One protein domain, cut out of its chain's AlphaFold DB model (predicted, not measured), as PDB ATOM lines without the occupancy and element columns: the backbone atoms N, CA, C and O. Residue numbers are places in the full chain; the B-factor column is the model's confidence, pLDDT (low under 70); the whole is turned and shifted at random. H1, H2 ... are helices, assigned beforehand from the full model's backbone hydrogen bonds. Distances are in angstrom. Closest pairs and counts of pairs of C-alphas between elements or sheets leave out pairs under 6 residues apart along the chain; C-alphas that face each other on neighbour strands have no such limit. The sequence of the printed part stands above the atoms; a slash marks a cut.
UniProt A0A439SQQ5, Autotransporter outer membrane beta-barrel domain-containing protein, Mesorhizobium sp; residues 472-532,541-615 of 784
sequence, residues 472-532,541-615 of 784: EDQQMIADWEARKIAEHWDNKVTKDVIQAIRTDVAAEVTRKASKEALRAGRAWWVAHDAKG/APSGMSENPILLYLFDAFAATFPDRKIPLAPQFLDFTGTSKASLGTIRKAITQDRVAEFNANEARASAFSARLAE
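What this domain is: This is residues 472 to 532 and 541 to 615 of the 784 residues of the protein "Autotransporter outer membrane beta-barrel domain-containing protein" of Mesorhizobium sp (UniProt A0A439SQQ5). One long helix, H6, makes much of the length of a loose, elongated model: H1 crosses it near its end, H2 crosses its first half, and near its start H4 packs on it and joins it to a second group of helices, in which the long H3 and the short H5 both meet H4. The printed part has 136 residues with six named helices, H1 to H6 in chain order, all helix. The radius of gyration of the C-alphas is 18.6 A, the spans 58 by 29 by 24 A.

How they stand to each other: H6, residues 584 to 614, touches H1, residues 472 to 486, with 602 to 610 alone, at a steep tilt of 45 degrees; C-alphas 477 and 606 are closest, 5.1 A. With 588 to 596 alone it touches H2, residues 494 to 508; C-alphas 502 and 592 are closest, 5.8 A. With 587 to 591 alone it touches H4, residues 549 to 559; C-alphas 553 and 587 are closest, 6.2 A. H4 touches H3, residues 511 to 531, with H3's 513 to 521 alone; C-alphas 517 and 551 are closest, 5.3 A. H4 only just touches H5, residues 569 to 576, with 3 pairs of C-alphas within 8 A; 558 and 573 are closest, 6.3 A. Every O i to N i+4 pair is within hydrogen-bond range in H1, H2, H4, H5 and H6, and 15 of 17 in H3.

Where its parts are: H6 runs 44.6 A, from C-alpha 584 at (18.253, -41.419, -26.887) to C-alpha 614 at (-12.109, -41.940, -59.522). H3 is 31.6 A long.

The domain as a whole: Residues 533 to 540 are not printed; C-alphas 532 and 541 are 16.1 A apart. Confidence is under 70 in 35 residues, among them 559 to 575.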
ATOM      1  N   GLU A 472      -7.832 -54.608 -53.771       97.69
ATOM      2  CA  GLU A 472      -6.622 -54.333 -52.991       97.69
ATOM      3  C   GLU A 472      -6.372 -52.832 -52.816       97.69
ATOM      4  O   GLU A 472      -6.127 -52.381 -51.699       97.69
ATOM      5  N   ASP A 473      -6.508 -52.039 -53.885       97.62
ATOM      6  CA  ASP A 473      -6.363 -50.581 -53.824       97.62
ATOM      7  C   ASP A 473      -7.419 -49.969 -52.873       97.62
ATOM      8  O   ASP A 473      -7.110 -49.082 -52.075       97.62
ATOM      9  N   GLN A 474      -8.664 -50.468 -52.905       98.44
ATOM     10  CA  GLN A 474      -9.730 -50.062 -51.977       98.44
ATOM     11  C   GLN A 474      -9.435 -50.465 -50.530       98.44
ATOM     12  O   GLN A 474      -9.665 -49.668 -49.616       98.44
ATOM     13  N   GLN A 475      -8.939 -51.685 -50.326       98.31
ATOM     14  CA  GLN A 475      -8.597 -52.210 -49.010       98.31
ATOM     15  C   GLN A 475      -7.450 -51.408 -48.386       98.31
ATOM     16  O   GLN A 475      -7.581 -50.953 -47.254       98.31
ATOM     17  N   MET A 476      -6.394 -51.116 -49.151       96.94
ATOM     18  CA  MET A 476      -5.263 -50.306 -48.689       96.94
ATOM     19  C   MET A 476      -5.701 -48.908 -48.232       96.94
ATOM     20  O   MET A 476      -5.285 -48.448 -47.168       96.94
ATOM     21  N   ILE A 477      -6.586 -48.244 -48.987       97.81
ATOM     22  CA  ILE A 477      -7.149 -46.946 -48.581       97.81
ATOM     23  C   ILE A 477      -7.944 -47.088 -47.277       97.81
ATOM     24  O   ILE A 477      -7.783 -46.272 -46.370       97.81
ATOM     25  N   ALA A 478      -8.804 -48.104 -47.171       98.00
ATOM     26  CA  ALA A 478      -9.635 -48.316 -45.989       98.00
ATOM     27  C   ALA A 478      -8.794 -48.591 -44.732       98.00
ATOM     28  O   ALA A 478      -9.050 -47.993 -43.683       98.00
ATOM     29  N   ASP A 479      -7.768 -49.433 -44.851       96.88
ATOM     30  CA  ASP A 479      -6.837 -49.746 -43.766       96.88
ATOM     31  C   ASP A 479      -6.040 -48.513 -43.344       96.88
ATOM     32  O   ASP A 479      -5.857 -48.259 -42.149       96.88
ATOM     33  N   TRP A 480      -5.630 -47.690 -44.310       95.44
ATOM     34  CA  TRP A 480      -4.927 -46.451 -44.021       95.44
ATOM     35  C   TRP A 480      -5.802 -45.428 -43.285       95.44
ATOM     36  O   TRP A 480      -5.366 -44.830 -42.296       95.44
ATOM     37  N   GLU A 481      -7.060 -45.254 -43.694       95.12
ATOM     38  CA  GLU A 481      -8.006 -44.388 -42.980       95.12
ATOM     39  C   GLU A 481      -8.307 -44.908 -41.565       95.12
ATOM     40  O   GLU A 481      -8.324 -44.130 -40.606       95.12
ATOM     41  N   ALA A 482      -8.478 -46.224 -41.399       95.75
ATOM     42  CA  ALA A 482      -8.670 -46.839 -40.088       95.75
ATOM     43  C   ALA A 482      -7.464 -46.603 -39.167       95.75
ATOM     44  O   ALA A 482      -7.633 -46.245 -37.996       95.75
ATOM     45  N   ARG A 483      -6.246 -46.727 -39.705       93.00
ATOM     46  CA  ARG A 483      -5.015 -46.438 -38.967       93.00
ATOM     47  C   ARG A 483      -4.917 -44.973 -38.564       93.00
ATOM     48  O   ARG A 483      -4.609 -44.694 -37.409       93.00
ATOM     49  N   LYS A 484      -5.246 -44.032 -39.452       92.44
ATOM     50  CA  LYS A 484      -5.267 -42.603 -39.098       92.44
ATOM     51  C   LYS A 484      -6.221 -42.301 -37.947       92.44
ATOM     52  O   LYS A 484      -5.877 -41.497 -37.090       92.44
ATOM     53  N   ILE A 485      -7.383 -42.944 -37.889       91.94
ATOM     54  CA  ILE A 485      -8.322 -42.784 -36.766       91.94
ATOM     55  C   ILE A 485      -7.736 -43.366 -35.472       91.94
ATOM     56  O   ILE A 485      -7.809 -42.725 -34.421       91.94
ATOM     57  N   ALA A 486      -7.141 -44.561 -35.544       91.31
ATOM     58  CA  ALA A 486      -6.539 -45.235 -34.393       91.31
ATOM     59  C   ALA A 486      -5.382 -44.428 -33.781       91.31
ATOM     60  O   ALA A 486      -5.299 -44.306 -32.562       91.31
ATOM     61  N   GLU A 487      -4.551 -43.817 -34.625       87.12
ATOM     62  CA  GLU A 487      -3.417 -42.974 -34.225       87.12
ATOM     63  C   GLU A 487      -3.818 -41.509 -33.954       87.12
ATOM     64  O   GLU A 487      -2.979 -40.647 -33.677       87.12
ATOM     65  N   HIS A 488      -5.115 -41.187 -34.048       87.44
ATOM     66  CA  HIS A 488      -5.648 -39.828 -33.925       87.44
ATOM     67  C   HIS A 488      -4.990 -38.830 -34.891       87.44
ATOM     68  O   HIS A 488      -4.740 -37.669 -34.545       87.44
ATOM     69  N   TRP A 489      -4.630 -39.277 -36.088       86.81
ATOM     70  CA  TRP A 489      -4.114 -38.459 -37.184       86.81
ATOM     71  C   TRP A 489      -5.229 -37.912 -38.077       86.81
ATOM     72  O   TRP A 489      -4.983 -37.007 -38.874       86.81
ATOM     73  N   ASP A 490      -6.449 -38.429 -37.936       82.81
ATOM     74  CA  ASP A 490      -7.613 -37.968 -38.679       82.81
ATOM     75  C   ASP A 490      -7.843 -36.456 -38.495       82.81
ATOM     76  O   ASP A 490      -7.639 -35.886 -37.422       82.81
ATOM     77  N   ASN A 491      -8.239 -35.779 -39.578       76.75
ATOM     78  CA  ASN A 491      -8.517 -34.336 -39.618       76.75
ATOM     79  C   ASN A 491      -7.337 -33.401 -39.271       76.75
ATOM     80  O   ASN A 491      -7.523 -32.182 -39.202       76.75
ATOM     81  N   LYS A 492      -6.121 -33.927 -39.081       81.06
ATOM     82  CA  LYS A 492      -4.912 -33.126 -38.862       81.06
ATOM     83  C   LYS A 492      -4.230 -32.793 -40.183       81.06
ATOM     84  O   LYS A 492      -4.218 -33.582 -41.124       81.06
ATOM     85  N   VAL A 493      -3.591 -31.626 -40.241       84.75
ATOM     86  CA  VAL A 493      -2.645 -31.332 -41.325       84.75
ATOM     87  C   VAL A 493      -1.346 -32.103 -41.098       84.75
ATOM     88  O   VAL A 493      -0.954 -32.347 -39.958       84.75
ATOM     89  N   THR A 494      -0.618 -32.421 -42.170       85.25
ATOM     90  CA  THR A 494       0.625 -33.218 -42.129       85.25
ATOM     91  C   THR A 494       1.624 -32.742 -41.069       85.25
ATOM     92  O   THR A 494       2.244 -33.549 -40.383       85.25
ATOM     93  N   LYS A 495       1.762 -31.422 -40.873       87.44
ATOM     94  CA  LYS A 495       2.669 -30.860 -39.857       87.44
ATOM     95  C   LYS A 495       2.285 -31.252 -38.428       87.44
ATOM     96  O   LYS A 495       3.175 -31.520 -37.622       87.44
ATOM     97  N   ASP A 496       0.990 -31.304 -38.131       89.44
ATOM     98  CA  ASP A 496       0.479 -31.647 -36.804       89.44
ATOM     99  C   ASP A 496       0.601 -33.151 -36.547       89.44
ATOM    100  O   ASP A 496       0.933 -33.553 -35.434       89.44
ATOM    101  N   VAL A 497       0.424 -33.978 -37.585       90.06
ATOM    102  CA  VAL A 497       0.687 -35.425 -37.520       90.06
ATOM    103  C   VAL A 497       2.163 -35.699 -37.241       90.06
ATOM    104  O   VAL A 497       2.487 -36.402 -36.291       90.06
ATOM    105  N   ILE A 498       3.078 -35.070 -37.985       90.06
ATOM    106  CA  ILE A 498       4.526 -35.215 -37.756       90.06
ATOM    107  C   ILE A 498       4.903 -34.793 -36.328       90.06
ATOM    108  O   ILE A 498       5.770 -35.401 -35.694       90.06
ATOM    109  N   GLN A 499       4.264 -33.748 -35.796       90.62
ATOM    110  CA  GLN A 499       4.497 -33.317 -34.421       90.62
ATOM    111  C   GLN A 499       3.908 -34.290 -33.386       90.62
ATOM    112  O   GLN A 499       4.527 -34.483 -32.336       90.62
ATOM    113  N   ALA A 500       2.764 -34.913 -33.674       90.00
ATOM    114  CA  ALA A 500       2.205 -35.991 -32.860       90.00
ATOM    115  C   ALA A 500       3.160 -37.193 -32.832       90.00
ATOM    116  O   ALA A 500       3.641 -37.530 -31.756       90.00
ATOM    117  N   ILE A 501       3.604 -37.683 -33.999       91.75
ATOM    118  CA  ILE A 501       4.593 -38.769 -34.124       91.75
ATOM    119  C   ILE A 501       5.837 -38.489 -33.274       91.75
ATOM    120  O   ILE A 501       6.263 -39.329 -32.486       91.75
ATOM    121  N   ARG A 502       6.415 -37.282 -33.366       91.50
ATOM    122  CA  ARG A 502       7.574 -36.886 -32.538       91.50
ATOM    123  C   ARG A 502       7.295 -36.975 -31.041       91.50
ATOM    124  O   ARG A 502       8.194 -37.308 -30.267       91.50
ATOM    125  N   THR A 503       6.088 -36.602 -30.633       91.88
ATOM    126  CA  THR A 503       5.662 -36.604 -29.231       91.88
ATOM    127  C   THR A 503       5.496 -38.034 -28.730       91.88
ATOM    128  O   THR A 503       6.030 -38.362 -27.669       91.88
ATOM    129  N   ASP A 504       4.862 -38.891 -29.526       90.31
ATOM    130  CA  ASP A 504       4.617 -40.298 -29.205       90.31
ATOM    131  C   ASP A 504       5.937 -41.070 -29.120       90.31
ATOM    132  O   ASP A 504       6.249 -41.674 -28.093       90.31
ATOM    133  N   VAL A 505       6.821 -40.902 -30.110       90.31
ATOM    134  CA  VAL A 505       8.171 -41.485 -30.088       90.31
ATOM    135  C   VAL A 505       8.968 -41.006 -28.870       90.31
ATOM    136  O   VAL A 505       9.681 -41.784 -28.234       90.31
ATOM    137  N   ALA A 506       8.857 -39.734 -28.480       90.62
ATOM    138  CA  ALA A 506       9.531 -39.241 -27.279       90.62
ATOM    139  C   ALA A 506       8.977 -39.854 -25.977       90.62
ATOM    140  O   ALA A 506       9.747 -40.007 -25.016       90.62
ATOM    141  N   ALA A 507       7.683 -40.189 -25.941       90.88
ATOM    142  CA  ALA A 507       7.009 -40.830 -24.814       90.88
ATOM    143  C   ALA A 507       7.319 -42.333 -24.720       90.88
ATOM    144  O   ALA A 507       7.502 -42.844 -23.615       90.88
ATOM    145  N   GLU A 508       7.447 -43.020 -25.853       89.75
ATOM    146  CA  GLU A 508       7.778 -44.447 -25.937       89.75
ATOM    147  C   GLU A 508       9.274 -44.708 -25.695       89.75
ATOM    148  O   GLU A 508       9.669 -45.536 -24.867       89.75
ATOM    149  N   VAL A 509      10.140 -43.948 -26.371       88.69
ATOM    150  CA  VAL A 509      11.595 -44.144 -26.352       88.69
ATOM    151  C   VAL A 509      12.182 -43.435 -25.133       88.69
ATOM    152  O   VAL A 509      12.741 -42.334 -25.201       88.69
ATOM    153  N   THR A 510      12.021 -44.050 -23.965       89.81
ATOM    154  CA  THR A 510      12.532 -43.545 -22.682       89.81
ATOM    155  C   THR A 510      13.840 -44.223 -22.275       89.81
ATOM    156  O   THR A 510      14.151 -45.325 -22.714       89.81
ATOM    157  N   ARG A 511      14.585 -43.626 -21.327       85.38
ATOM    158  CA  ARG A 511      15.761 -44.290 -20.715       85.38
ATOM    159  C   ARG A 511      15.422 -45.674 -20.156       85.38
ATOM    160  O   ARG A 511      16.290 -46.540 -20.130       85.38
ATOM    161  N   LYS A 512      14.203 -45.853 -19.635       87.25
ATOM    162  CA  LYS A 512      13.740 -47.125 -19.078       87.25
ATOM    163  C   LYS A 512      13.519 -48.141 -20.201       87.25
ATOM    164  O   LYS A 512      14.131 -49.201 -20.147       87.25
ATOM    165  N   ALA A 513      12.759 -47.762 -21.227       85.75
ATOM    166  CA  ALA A 513      12.472 -48.611 -22.379       85.75
ATOM    167  C   ALA A 513      13.754 -49.037 -23.112       85.75
ATOM    168  O   ALA A 513      13.949 -50.221 -23.357       85.75
ATOM    169  N   SER A 514      14.708 -48.124 -23.341       82.25
ATOM    170  CA  SER A 514      16.006 -48.484 -23.936       82.25
ATOM    171  C   SER A 514      16.817 -49.446 -23.064       82.25
ATOM    172  O   SER A 514      17.467 -50.348 -23.579       82.25
ATOM    173  N   LYS A 515      16.772 -49.313 -21.731       81.81
ATOM    174  CA  LYS A 515      17.430 -50.277 -20.831       81.81
ATOM    175  C   LYS A 515      16.760 -51.649 -20.861       81.81
ATOM    176  O   LYS A 515      17.460 -52.648 -20.718       81.81
ATOM    177  N   GLU A 516      15.439 -51.699 -20.994       83.38
ATOM    178  CA  GLU A 516      14.669 -52.940 -21.121       83.38
ATOM    179  C   GLU A 516      14.949 -53.622 -22.464       83.38
ATOM    180  O   GLU A 516      15.303 -54.798 -22.465       83.38
ATOM    181  N   ALA A 517      14.950 -52.865 -23.563       80.00
ATOM    182  CA  ALA A 517      15.361 -53.316 -24.891       80.00
ATOM    183  C   ALA A 517      16.772 -53.933 -24.867       80.00
ATOM    184  O   ALA A 517      16.974 -55.073 -25.273       80.00
ATOM    185  N   LEU A 518      17.742 -53.247 -24.254       76.25
ATOM    186  CA  LEU A 518      19.108 -53.759 -24.092       76.25
ATOM    187  C   LEU A 518      19.220 -54.980 -23.167       76.25
ATOM    188  O   LEU A 518      20.203 -55.719 -23.227       76.25
ATOM    189  N   ARG A 519      18.285 -55.175 -22.233       77.00
ATOM    190  CA  ARG A 519      18.236 -56.397 -21.414       77.00
ATOM    191  C   ARG A 519      17.685 -57.564 -22.222       77.00
ATOM    192  O   ARG A 519      18.246 -58.649 -22.116       77.00
ATOM    193  N   ALA A 520      16.651 -57.325 -23.024       74.81
ATOM    194  CA  ALA A 520      16.086 -58.316 -23.931       74.81
ATOM    195  C   ALA A 520      17.123 -58.768 -24.967       74.81
ATOM    196  O   ALA A 520      17.397 -59.962 -25.056       74.81
ATOM    197  N   GLY A 521      17.806 -57.822 -25.624       72.31
ATOM    198  CA  GLY A 521      18.902 -58.131 -26.547       72.31
ATOM    199  C   GLY A 521      19.999 -58.960 -25.880       72.31
ATOM    200  O   GLY A 521      20.381 -60.005 -26.392       72.31
ATOM    201  N   ARG A 522      20.447 -58.574 -24.676       71.12
ATOM    202  CA  ARG A 522      21.435 -59.362 -23.911       71.12
ATOM    203  C   ARG A 522      20.980 -60.784 -23.607       71.12
ATOM    204  O   ARG A 522      21.774 -61.706 -23.739       71.12
ATOM    205  N   ALA A 523      19.739 -60.956 -23.159       69.62
ATOM    206  CA  ALA A 523      19.199 -62.277 -22.851       69.62
ATOM    207  C   ALA A 523      19.134 -63.155 -24.107       69.62
ATOM    208  O   ALA A 523      19.476 -64.334 -24.043       69.62
ATOM    209  N   TRP A 524      18.763 -62.560 -25.243       70.44
ATOM    210  CA  TRP A 524      18.770 -63.228 -26.535       70.44
ATOM    211  C   TRP A 524      20.187 -63.655 -26.941       70.44
ATOM    212  O   TRP A 524      20.395 -64.837 -27.216       70.44
ATOM    213  N   TRP A 525      21.169 -62.741 -26.888       66.56
ATOM    214  CA  TRP A 525      22.564 -63.040 -27.241       66.56
ATOM    215  C   TRP A 525      23.126 -64.164 -26.374       66.56
ATOM    216  O   TRP A 525      23.641 -65.133 -26.907       66.56
ATOM    217  N   VAL A 526      22.946 -64.108 -25.050       65.81
ATOM    218  CA  VAL A 526      23.425 -65.160 -24.129       65.81
ATOM    219  C   VAL A 526      22.796 -66.529 -24.421       65.81
ATOM    220  O   VAL A 526      23.455 -67.552 -24.249       65.81
ATOM    221  N   ALA A 527      21.537 -66.571 -24.865       63.62
ATOM    222  CA  ALA A 527      20.866 -67.820 -25.219       63.62
ATOM    223  C   ALA A 527      21.370 -68.432 -26.542       63.62
ATOM    224  O   ALA A 527      21.284 -69.648 -26.707       63.62
ATOM    225  N   HIS A 528      21.908 -67.615 -27.455       59.62
ATOM    226  CA  HIS A 528      22.338 -68.038 -28.795       59.62
ATOM    227  C   HIS A 528      23.869 -68.159 -28.939       59.62
ATOM    228  O   HIS A 528      24.340 -68.987 -29.713       59.62
ATOM    229  N   ASP A 529      24.652 -67.456 -28.115       55.78
ATOM    230  CA  ASP A 529      26.125 -67.530 -28.052       55.78
ATOM    231  C   ASP A 529      26.631 -68.882 -27.495       55.78
ATOM    232  O   ASP A 529      27.787 -69.257 -27.668       55.78
ATOM    233  N   ALA A 530      25.749 -69.698 -26.898       44.78
ATOM    234  CA  ALA A 530      26.075 -71.057 -26.450       44.78
ATOM    235  C   ALA A 530      26.430 -72.036 -27.595       44.78
ATOM    236  O   ALA A 530      26.892 -73.144 -27.314       44.78
ATOM    237  N   LYS A 531      26.218 -71.655 -28.866       47.16
ATOM    238  CA  LYS A 531      26.635 -72.425 -30.054       47.16
ATOM    239  C   LYS A 531      27.832 -71.823 -30.810       47.16
ATOM    240  O   LYS A 531      28.400 -72.539 -31.625       47.16
ATOM    241  N   GLY A 532      28.245 -70.592 -30.484       43.44
ATOM    242  CA  GLY A 532      29.234 -69.804 -31.233       43.44
ATOM    243  C   GLY A 532      28.747 -69.408 -32.642       43.44
ATOM    244  O   GLY A 532      28.014 -70.180 -33.257       43.44
ATOM    245  N   ALA A 541      19.881 -58.955 -37.964       47.41
ATOM    246  CA  ALA A 541      19.124 -58.585 -36.772       47.41
ATOM    247  C   ALA A 541      18.206 -59.782 -36.457       47.41
ATOM    248  O   ALA A 541      17.343 -60.113 -37.272       47.41
ATOM    249  N   PRO A 542      18.437 -60.517 -35.358       50.53
ATOM    250  CA  PRO A 542      17.804 -61.809 -35.197       50.53
ATOM    251  C   PRO A 542      16.297 -61.634 -35.155       50.53
ATOM    252  O   PRO A 542      15.813 -60.645 -34.607       50.53
ATOM    253  N   SER A 543      15.542 -62.609 -35.641       46.34
ATOM    254  CA  SER A 543      14.073 -62.602 -35.613       46.34
ATOM    255  C   SER A 543      13.456 -62.325 -34.226       46.34
ATOM    256  O   SER A 543      12.299 -61.941 -34.141       46.34
ATOM    257  N   GLY A 544      14.223 -62.463 -33.133       46.41
ATOM    258  CA  GLY A 544      13.823 -62.057 -31.777       46.41
ATOM    259  C   GLY A 544      14.114 -60.596 -31.380       46.41
ATOM    260  O   GLY A 544      13.709 -60.179 -30.297       46.41
ATOM    261  N   MET A 545      14.833 -59.813 -32.194       56.09
ATOM    262  CA  MET A 545      15.131 -58.385 -31.968       56.09
ATOM    263  C   MET A 545      14.214 -57.442 -32.742       56.09
ATOM    264  O   MET A 545      13.986 -56.327 -32.272       56.09
ATOM    265  N   SER A 546      13.652 -57.889 -33.867       55.44
ATOM    266  CA  SER A 546      12.691 -57.129 -34.681       55.44
ATOM    267  C   SER A 546      11.407 -56.767 -33.919       55.44
ATOM    268  O   SER A 546      10.764 -55.769 -34.228       55.44
ATOM    269  N   GLU A 547      11.067 -57.508 -32.860       62.06
ATOM    270  CA  GLU A 547       9.912 -57.221 -31.998       62.06
ATOM    271  C   GLU A 547      10.100 -55.984 -31.097       62.06
ATOM    272  O   GLU A 547       9.136 -55.494 -30.501       62.06
ATOM    273  N   ASN A 548      11.327 -55.460 -30.959       74.56
ATOM    274  CA  ASN A 548      11.600 -54.261 -30.171       74.56
ATOM    275  C   ASN A 548      12.240 -53.166 -31.039       74.56
ATOM    276  O   ASN A 548      13.461 -53.175 -31.215       74.56
ATOM    277  N   PRO A 549      11.473 -52.156 -31.494       75.75
ATOM    278  CA  PRO A 549      11.994 -51.131 -32.397       75.75
ATOM    279  C   PRO A 549      13.176 -50.375 -31.782       75.75
ATOM    280  O   PRO A 549      14.145 -50.074 -32.462       75.75
ATOM    281  N   ILE A 550      13.176 -50.131 -30.468       81.44
ATOM    282  CA  ILE A 550      14.295 -49.448 -29.802       81.44
ATOM    283  C   ILE A 550      15.586 -50.270 -29.899       81.44
ATOM    284  O   ILE A 550      16.659 -49.684 -30.032       81.44
ATOM    285  N   LEU A 551      15.496 -51.598 -29.789       76.81
ATOM    286  CA  LEU A 551      16.649 -52.487 -29.917       76.81
ATOM    287  C   LEU A 551      17.142 -52.560 -31.363       76.81
ATOM    288  O   LEU A 551      18.353 -52.527 -31.561       76.81
ATOM    289  N   LEU A 552      16.219 -52.599 -32.328       77.19
ATOM    290  CA  LEU A 552      16.521 -52.592 -33.759       77.19
ATOM    291  C   LEU A 552      17.337 -51.350 -34.142       77.19
ATOM    292  O   LEU A 552      18.506 -51.478 -34.475       77.19
ATOM    293  N   TYR A 553      16.829 -50.138 -33.896       77.88
ATOM    294  CA  TYR A 553      17.572 -48.909 -34.228       77.88
ATOM    295  C   TYR A 553      18.874 -48.725 -33.438       77.88
ATOM    296  O   TYR A 553      19.775 -47.996 -33.860       77.88
ATOM    297  N   LEU A 554      18.982 -49.334 -32.253       77.00
ATOM    298  CA  LEU A 554      20.247 -49.387 -31.520       77.00
ATOM    299  C   LEU A 554      21.266 -50.271 -32.239       77.00
ATOM    300  O   LEU A 554      22.441 -49.903 -32.294       77.00
ATOM    301  N   PHE A 555      20.821 -51.416 -32.751       74.31
ATOM    302  CA  PHE A 555      21.618 -52.327 -33.560       74.31
ATOM    303  C   PHE A 555      22.006 -51.695 -34.899       74.31
ATOM    304  O   PHE A 555      23.184 -51.715 -35.239       74.31
ATOM    305  N   ASP A 556      21.094 -50.998 -35.572       71.12
ATOM    306  CA  ASP A 556      21.389 -50.309 -36.836       71.12
ATOM    307  C   ASP A 556      22.445 -49.219 -36.643       71.12
ATOM    308  O   ASP A 556      23.431 -49.122 -37.374       71.12
ATOM    309  N   ALA A 557      22.293 -48.411 -35.587       72.69
ATOM    310  CA  ALA A 557      23.279 -47.393 -35.245       72.69
ATOM    311  C   ALA A 557      24.654 -48.008 -34.933       72.69
ATOM    312  O   ALA A 557      25.688 -47.382 -35.201       72.69
ATOM    313  N   PHE A 558      24.675 -49.213 -34.357       73.44
ATOM    314  CA  PHE A 558      25.896 -49.960 -34.084       73.44
ATOM    315  C   PHE A 558      26.539 -50.480 -35.370       73.44
ATOM    316  O   PHE A 558      27.710 -50.182 -35.598       73.44
ATOM    317  N   ALA A 559      25.779 -51.160 -36.230       67.00
ATOM    318  CA  ALA A 559      26.243 -51.678 -37.514       67.00
ATOM    319  C   ALA A 559      26.814 -50.558 -38.400       67.00
ATOM    320  O   ALA A 559      27.935 -50.656 -38.888       67.00
ATOM    321  N   ALA A 560      26.135 -49.408 -38.473       66.88
ATOM    322  CA  ALA A 560      26.626 -48.222 -39.186       66.88
ATOM    323  C   ALA A 560      27.892 -47.587 -38.568       66.88
ATOM    324  O   ALA A 560      28.503 -46.680 -39.138       66.88
ATOM    325  N   THR A 561      28.271 -47.977 -37.351       68.81
ATOM    326  CA  THR A 561      29.490 -47.502 -36.679       68.81
ATOM    327  C   THR A 561      30.648 -48.475 -36.818       68.81
ATOM    328  O   THR A 561      31.793 -48.027 -36.838       68.81
ATOM    329  N   PHE A 562      30.345 -49.764 -36.922       67.00
ATOM    330  CA  PHE A 562      31.308 -50.849 -37.035       67.00
ATOM    331  C   PHE A 562      30.941 -51.703 -38.255       67.00
ATOM    332  O   PHE A 562      30.366 -52.777 -38.092       67.00
ATOM    333  N   PRO A 563      31.235 -51.213 -39.473       58.44
ATOM    334  CA  PRO A 563      30.859 -51.903 -40.708       58.44
ATOM    335  C   PRO A 563      31.620 -53.227 -40.911       58.44
ATOM    336  O   PRO A 563      31.145 -54.098 -41.633       58.44
ATOM    337  N   ASP A 564      32.766 -53.414 -40.242       57.19
ATOM    338  CA  ASP A 564      33.578 -54.632 -40.325       57.19
ATOM    339  C   ASP A 564      32.919 -55.807 -39.573       57.19
ATOM    340  O   ASP A 564      33.129 -56.007 -38.372       57.19
ATOM    341  N   ARG A 565      32.159 -56.638 -40.297       52.62
ATOM    342  CA  ARG A 565      31.416 -57.803 -39.764       52.62
ATOM    343  C   ARG A 565      32.299 -58.932 -39.201       52.62
ATOM    344  O   ARG A 565      31.795 -59.849 -38.562       52.62
ATOM    345  N   LYS A 566      33.624 -58.858 -39.386       52.03
ATOM    346  CA  LYS A 566      34.598 -59.891 -38.973       52.03
ATOM    347  C   LYS A 566      34.986 -59.847 -37.484       52.03
ATOM    348  O   LYS A 566      35.811 -60.648 -37.048       52.03
ATOM    349  N   ILE A 567      34.445 -58.919 -36.687       52.75
ATOM    350  CA  ILE A 567      34.767 -58.781 -35.254       52.75
ATOM    351  C   ILE A 567      33.603 -59.302 -34.394       52.75
ATOM    352  O   ILE A 567      32.452 -59.067 -34.758       52.75
ATOM    353  N   PRO A 568      33.839 -59.955 -33.230       58.06
ATOM    354  CA  PRO A 568      32.750 -60.374 -32.350       58.06
ATOM    355  C   PRO A 568      31.827 -59.199 -31.988       58.06
ATOM    356  O   PRO A 568      32.209 -58.302 -31.229       58.06
ATOM    357  N   LEU A 569      30.604 -59.213 -32.531       58.66
ATOM    358  CA  LEU A 569      29.657 -58.098 -32.426       58.66
ATOM    359  C   LEU A 569      29.117 -57.926 -30.999       58.66
ATOM    360  O   LEU A 569      28.859 -56.805 -30.571       58.66
ATOM    361  N   ALA A 570      28.989 -59.008 -30.222       62.09
ATOM    362  CA  ALA A 570      28.331 -58.957 -28.914       62.09
ATOM    363  C   ALA A 570      29.053 -58.062 -27.876       62.09
ATOM    364  O   ALA A 570      28.388 -57.208 -27.282       62.09
ATOM    365  N   PRO A 571      30.382 -58.161 -27.650       63.72
ATOM    366  CA  PRO A 571      31.087 -57.241 -26.751       63.72
ATOM    367  C   PRO A 571      31.068 -55.785 -27.238       63.72
ATOM    368  O   PRO A 571      30.842 -54.869 -26.446       63.72
ATOM    369  N   GLN A 572      31.246 -55.562 -28.543       65.88
ATOM    370  CA  GLN A 572      31.299 -54.219 -29.121       65.88
ATOM    371  C   GLN A 572      29.940 -53.512 -29.107       65.88
ATOM    372  O   GLN A 572      29.869 -52.316 -28.812       65.88
ATOM    373  N   PHE A 573      28.852 -54.246 -29.358       68.12
ATOM    374  CA  PHE A 573      27.491 -53.721 -29.280       68.12
ATOM    375  C   PHE A 573      27.193 -53.188 -27.879       68.12
ATOM    376  O   PHE A 573      26.609 -52.118 -27.717       68.12
ATOM    377  N   LEU A 574      27.657 -53.891 -26.843       65.94
ATOM    378  CA  LEU A 574      27.474 -53.469 -25.456       65.94
ATOM    379  C   LEU A 574      28.237 -52.178 -25.140       65.94
ATOM    380  O   LEU A 574      27.651 -51.272 -24.537       65.94
ATOM    381  N   ASP A 575      29.483 -52.057 -25.592       66.06
ATOM    382  CA  ASP A 575      30.310 -50.859 -25.398       66.06
ATOM    383  C   ASP A 575      29.792 -49.646 -26.198       66.06
ATOM    384  O   ASP A 575      29.901 -48.496 -25.754       66.06
ATOM    385  N   PHE A 576      29.134 -49.880 -27.337       70.44
ATOM    386  CA  PHE A 576      28.559 -48.839 -28.192       70.44
ATOM    387  C   PHE A 576      27.380 -48.081 -27.561       70.44
ATOM    388  O   PHE A 576      27.181 -46.894 -27.840       70.44
ATOM    389  N   THR A 577      26.613 -48.717 -26.671       67.69
ATOM    390  CA  THR A 577      25.345 -48.176 -26.126       67.69
ATOM    391  C   THR A 577      25.486 -46.931 -25.234       67.69
ATOM    392  O   THR A 577      24.487 -46.338 -24.822       67.69
ATOM    393  N   GLY A 578      26.719 -46.500 -24.948       66.94
ATOM    394  CA  GLY A 578      27.046 -45.251 -24.252       66.94
ATOM    395  C   GLY A 578      27.486 -44.093 -25.160       66.94
ATOM    396  O   GLY A 578      27.810 -43.019 -24.651       66.94
ATOM    397  N   THR A 579      27.530 -44.290 -26.480       75.00
ATOM    398  CA  THR A 579      28.036 -43.298 -27.443       75.00
ATOM    399  C   THR A 579      26.975 -42.270 -27.857       75.00
ATOM    400  O   THR A 579      25.777 -42.438 -27.627       75.00
ATOM    401  N   SER A 580      27.400 -41.184 -28.515       76.38
ATOM    402  CA  SER A 580      26.478 -40.207 -29.118       76.38
ATOM    403  C   SER A 580      25.597 -40.825 -30.210       76.38
ATOM    404  O   SER A 580      24.429 -40.452 -30.339       76.38
ATOM    405  N   LYS A 581      26.122 -41.802 -30.960       72.31
ATOM    406  CA  LYS A 581      25.383 -42.535 -31.994       72.31
ATOM    407  C   LYS A 581      24.303 -43.451 -31.399       72.31
ATOM    408  O   LYS A 581      23.217 -43.520 -31.954       72.31
ATOM    409  N   ALA A 582      24.526 -44.007 -30.208       73.25
ATOM    410  CA  ALA A 582      23.521 -44.752 -29.439       73.25
ATOM    411  C   ALA A 582      22.673 -43.878 -28.488       73.25
ATOM    412  O   ALA A 582      22.008 -44.387 -27.579       73.25
ATOM    413  N   SER A 583      22.713 -42.547 -28.622       83.56
ATOM    414  CA  SER A 583      21.997 -41.667 -27.695       83.56
ATOM    415  C   SER A 583      20.480 -41.755 -27.883       83.56
ATOM    416  O   SER A 583      19.981 -41.933 -28.992       83.56
ATOM    417  N   LEU A 584      19.719 -41.511 -26.808       83.19
ATOM    418  CA  LEU A 584      18.253 -41.419 -26.887       83.19
ATOM    419  C   LEU A 584      17.764 -40.421 -27.938       83.19
ATOM    420  O   LEU A 584      16.720 -40.641 -28.541       83.19
ATOM    421  N   GLY A 585      18.484 -39.311 -28.128       85.62
ATOM    422  CA  GLY A 585      18.135 -38.319 -29.142       85.62
ATOM    423  C   GLY A 585      18.265 -38.886 -30.553       85.62
ATOM    424  O   GLY A 585      17.376 -38.671 -31.371       85.62
ATOM    425  N   THR A 586      19.327 -39.652 -30.808       83.69
ATOM    426  CA  THR A 586      19.579 -40.310 -32.095       83.69
ATOM    427  C   THR A 586      18.534 -41.384 -32.383       83.69
ATOM    428  O   THR A 586      17.916 -41.346 -33.440       83.69
ATOM    429  N   ILE A 587      18.252 -42.264 -31.416       83.50
ATOM    430  CA  ILE A 587      17.264 -43.347 -31.573       83.50
ATOM    431  C   ILE A 587      15.859 -42.779 -31.799       83.50
ATOM    432  O   ILE A 587      15.149 -43.204 -32.703       83.50
ATOM    433  N   ARG A 588      15.460 -41.762 -31.017       90.06
ATOM    434  CA  ARG A 588      14.182 -41.060 -31.229       90.06
ATOM    435  C   ARG A 588      14.103 -40.449 -32.616       90.06
ATOM    436  O   ARG A 588      13.044 -40.497 -33.229       90.06
ATOM    437  N   LYS A 589      15.195 -39.837 -33.082       87.19
ATOM    438  CA  LYS A 589      15.249 -39.226 -34.407       87.19
ATOM    439  C   LYS A 589      15.052 -40.286 -35.492       87.19
ATOM    440  O   LYS A 589      14.189 -40.062 -36.328       87.19
ATOM    441  N   ALA A 590      15.761 -41.414 -35.422       82.25
ATOM    442  CA  ALA A 590      15.630 -42.518 -36.376       82.25
ATOM    443  C   ALA A 590      14.193 -43.068 -36.420       82.25
ATOM    444  O   ALA A 590      13.531 -42.945 -37.441       82.25
ATOM    445  N   ILE A 591      13.635 -43.485 -35.274       85.12
ATOM    446  CA  ILE A 591      12.244 -43.980 -35.192       85.12
ATOM    447  C   ILE A 591      11.238 -42.941 -35.712       85.12
ATOM    448  O   ILE A 591      10.267 -43.273 -36.386       85.12
ATOM    449  N   THR A 592      11.445 -41.659 -35.385       89.50
ATOM    450  CA  THR A 592      10.580 -40.582 -35.890       89.50
ATOM    451  C   THR A 592      10.664 -40.477 -37.408       89.50
ATOM    452  O   THR A 592       9.638 -40.260 -38.044       89.50
ATOM    453  N   GLN A 593      11.865 -40.553 -37.986       86.06
ATOM    454  CA  GLN A 593      12.056 -40.450 -39.431       86.06
ATOM    455  C   GLN A 593      11.311 -41.572 -40.150       86.06
ATOM    456  O   GLN A 593      10.573 -41.268 -41.081       86.06
ATOM    457  N   ASP A 594      11.386 -42.797 -39.644       82.62
ATOM    458  CA  ASP A 594      10.752 -43.958 -40.270       82.62
ATOM    459  C   ASP A 594       9.229 -43.917 -40.159       82.62
ATOM    460  O   ASP A 594       8.536 -44.071 -41.161       82.62
ATOM    461  N   ARG A 595       8.679 -43.565 -38.989       87.75
ATOM    462  CA  ARG A 595       7.223 -43.360 -38.847       87.75
ATOM    463  C   ARG A 595       6.700 -42.228 -39.732       87.75
ATOM    464  O   ARG A 595       5.580 -42.287 -40.227       87.75
ATOM    465  N   VAL A 596       7.494 -41.171 -39.924       89.75
ATOM    466  CA  VAL A 596       7.140 -40.075 -40.838       89.75
ATOM    467  C   VAL A 596       7.242 -40.522 -42.299       89.75
ATOM    468  O   VAL A 596       6.394 -40.128 -43.098       89.75
ATOM    469  N   ALA A 597       8.245 -41.326 -42.656       87.50
ATOM    470  CA  ALA A 597       8.391 -41.904 -43.988       87.50
ATOM    471  C   ALA A 597       7.204 -42.812 -44.322       87.50
ATOM    472  O   ALA A 597       6.553 -42.608 -45.343       87.50
ATOM    473  N   GLU A 598       6.848 -43.713 -43.409       89.50
ATOM    474  CA  GLU A 598       5.676 -44.577 -43.509       89.50
ATOM    475  C   GLU A 598       4.382 -43.768 -43.670       89.50
ATOM    476  O   GLU A 598       3.581 -44.058 -44.560       89.50
ATOM    477  N   PHE A 599       4.188 -42.719 -42.861       92.56
ATOM    478  CA  PHE A 599       3.035 -41.829 -42.999       92.56
ATOM    479  C   PHE A 599       2.974 -41.178 -44.384       92.56
ATOM    480  O   PHE A 599       1.941 -41.227 -45.049       92.56
ATOM    481  N   ASN A 600       4.081 -40.587 -44.844       92.50
ATOM    482  CA  ASN A 600       4.129 -39.912 -46.140       92.50
ATOM    483  C   ASN A 600       3.915 -40.887 -47.308       92.50
ATOM    484  O   ASN A 600       3.225 -40.539 -48.266       92.50
ATOM    485  N   ALA A 601       4.491 -42.089 -47.225       93.56
ATOM    486  CA  ALA A 601       4.358 -43.126 -48.238       93.56
ATOM    487  C   ALA A 601       2.904 -43.596 -48.357       93.56
ATOM    488  O   ALA A 601       2.352 -43.619 -49.457       93.56
ATOM    489  N   ASN A 602       2.250 -43.899 -47.233       94.75
ATOM    490  CA  ASN A 602       0.859 -44.346 -47.240       94.75
ATOM    491  C   ASN A 602      -0.116 -43.236 -47.655       94.75
ATOM    492  O   ASN A 602      -1.031 -43.505 -48.430       94.75
ATOM    493  N   GLU A 603       0.102 -41.983 -47.239       94.06
ATOM    494  CA  GLU A 603      -0.694 -40.847 -47.732       94.06
ATOM    495  C   GLU A 603      -0.571 -40.682 -49.252       94.06
ATOM    496  O   GLU A 603      -1.576 -40.501 -49.945       94.06
ATOM    497  N   ALA A 604       0.648 -40.772 -49.794       94.38
ATOM    498  CA  ALA A 604       0.876 -40.673 -51.232       94.38
ATOM    499  C   ALA A 604       0.228 -41.840 -51.995       94.38
ATOM    500  O   ALA A 604      -0.443 -41.612 -53.006       94.38
ATOM    501  N   ARG A 605       0.372 -43.071 -51.492       95.06
ATOM    502  CA  ARG A 605      -0.210 -44.282 -52.086       95.06
ATOM    503  C   ARG A 605      -1.738 -44.244 -52.067       95.06
ATOM    504  O   ARG A 605      -2.359 -44.422 -53.112       95.06
ATOM    505  N   ALA A 606      -2.343 -43.903 -50.928       96.00
ATOM    506  CA  ALA A 606      -3.791 -43.759 -50.797       96.00
ATOM    507  C   ALA A 606      -4.345 -42.667 -51.727       96.00
ATOM    508  O   ALA A 606      -5.400 -42.847 -52.344       96.00
ATOM    509  N   SER A 607      -3.622 -41.552 -51.889       95.31
ATOM    510  CA  SER A 607      -3.992 -40.494 -52.835       95.31
ATOM    511  C   SER A 607      -3.943 -40.975 -54.291       95.31
ATOM    512  O   SER A 607      -4.892 -40.730 -55.041       95.31
ATOM    513  N   ALA A 608      -2.892 -41.700 -54.684       95.06
ATOM    514  CA  ALA A 608      -2.754 -42.256 -56.029       95.06
ATOM    515  C   ALA A 608      -3.852 -43.287 -56.347       95.06
ATOM    516  O   ALA A 608      -4.477 -43.223 -57.407       95.06
ATOM    517  N   PHE A 609      -4.145 -44.191 -55.411       96.62
ATOM    518  CA  PHE A 609      -5.208 -45.188 -55.558       96.62
ATOM    519  C   PHE A 609      -6.595 -44.544 -55.603       96.62
ATOM    520  O   PHE A 609      -7.417 -44.906 -56.442       96.62
ATOM    521  N   SER A 610      -6.840 -43.515 -54.785       97.25
ATOM    522  CA  SER A 610      -8.092 -42.749 -54.832       97.25
ATOM    523  C   SER A 610      -8.291 -42.064 -56.185       97.25
ATOM    524  O   SER A 610      -9.398 -42.073 -56.722       97.25
ATOM    525  N   ALA A 611      -7.224 -41.503 -56.767       96.06
ATOM    526  CA  ALA A 611      -7.271 -40.911 -58.101       96.06
ATOM    527  C   ALA A 611      -7.576 -41.966 -59.178       96.06
ATOM    528  O   ALA A 611      -8.444 -41.743 -60.018       96.06
ATOM    529  N   ARG A 612      -6.940 -43.143 -59.112       94.81
ATOM    530  CA  ARG A 612      -7.214 -44.262 -60.026       94.81
ATOM    531  C   ARG A 612      -8.656 -44.773 -59.906       94.81
ATOM    532  O   ARG A 612      -9.294 -45.027 -60.919       94.81
ATOM    533  N   LEU A 613      -9.196 -44.889 -58.692       96.50
ATOM    534  CA  LEU A 613     -10.588 -45.297 -58.444       96.50
ATOM    535  C   LEU A 613     -11.617 -44.275 -58.941       96.50
ATOM    536  O   LEU A 613     -12.738 -44.661 -59.277       96.50
ATOM    537  N   ALA A 614     -11.254 -42.992 -58.984       96.44
ATOM    538  CA  ALA A 614     -12.109 -41.940 -59.522       96.44
ATOM    539  C   ALA A 614     -12.216 -41.987 -61.057       96.44
ATOM    540  O   ALA A 614     -13.207 -41.507 -61.609       96.44
ATOM    541  N   GLU A 615     -11.237 -42.587 -61.740       93.88
ATOM    542  CA  GLU A 615     -11.228 -42.758 -63.190       93.88
ATOM    543  C   GLU A 615     -12.087 -43.974 -63.606       93.88
ATOM    544  O   GLU A 615     -11.726 -45.122 -63.329       93.88
TER     545      GLU A 615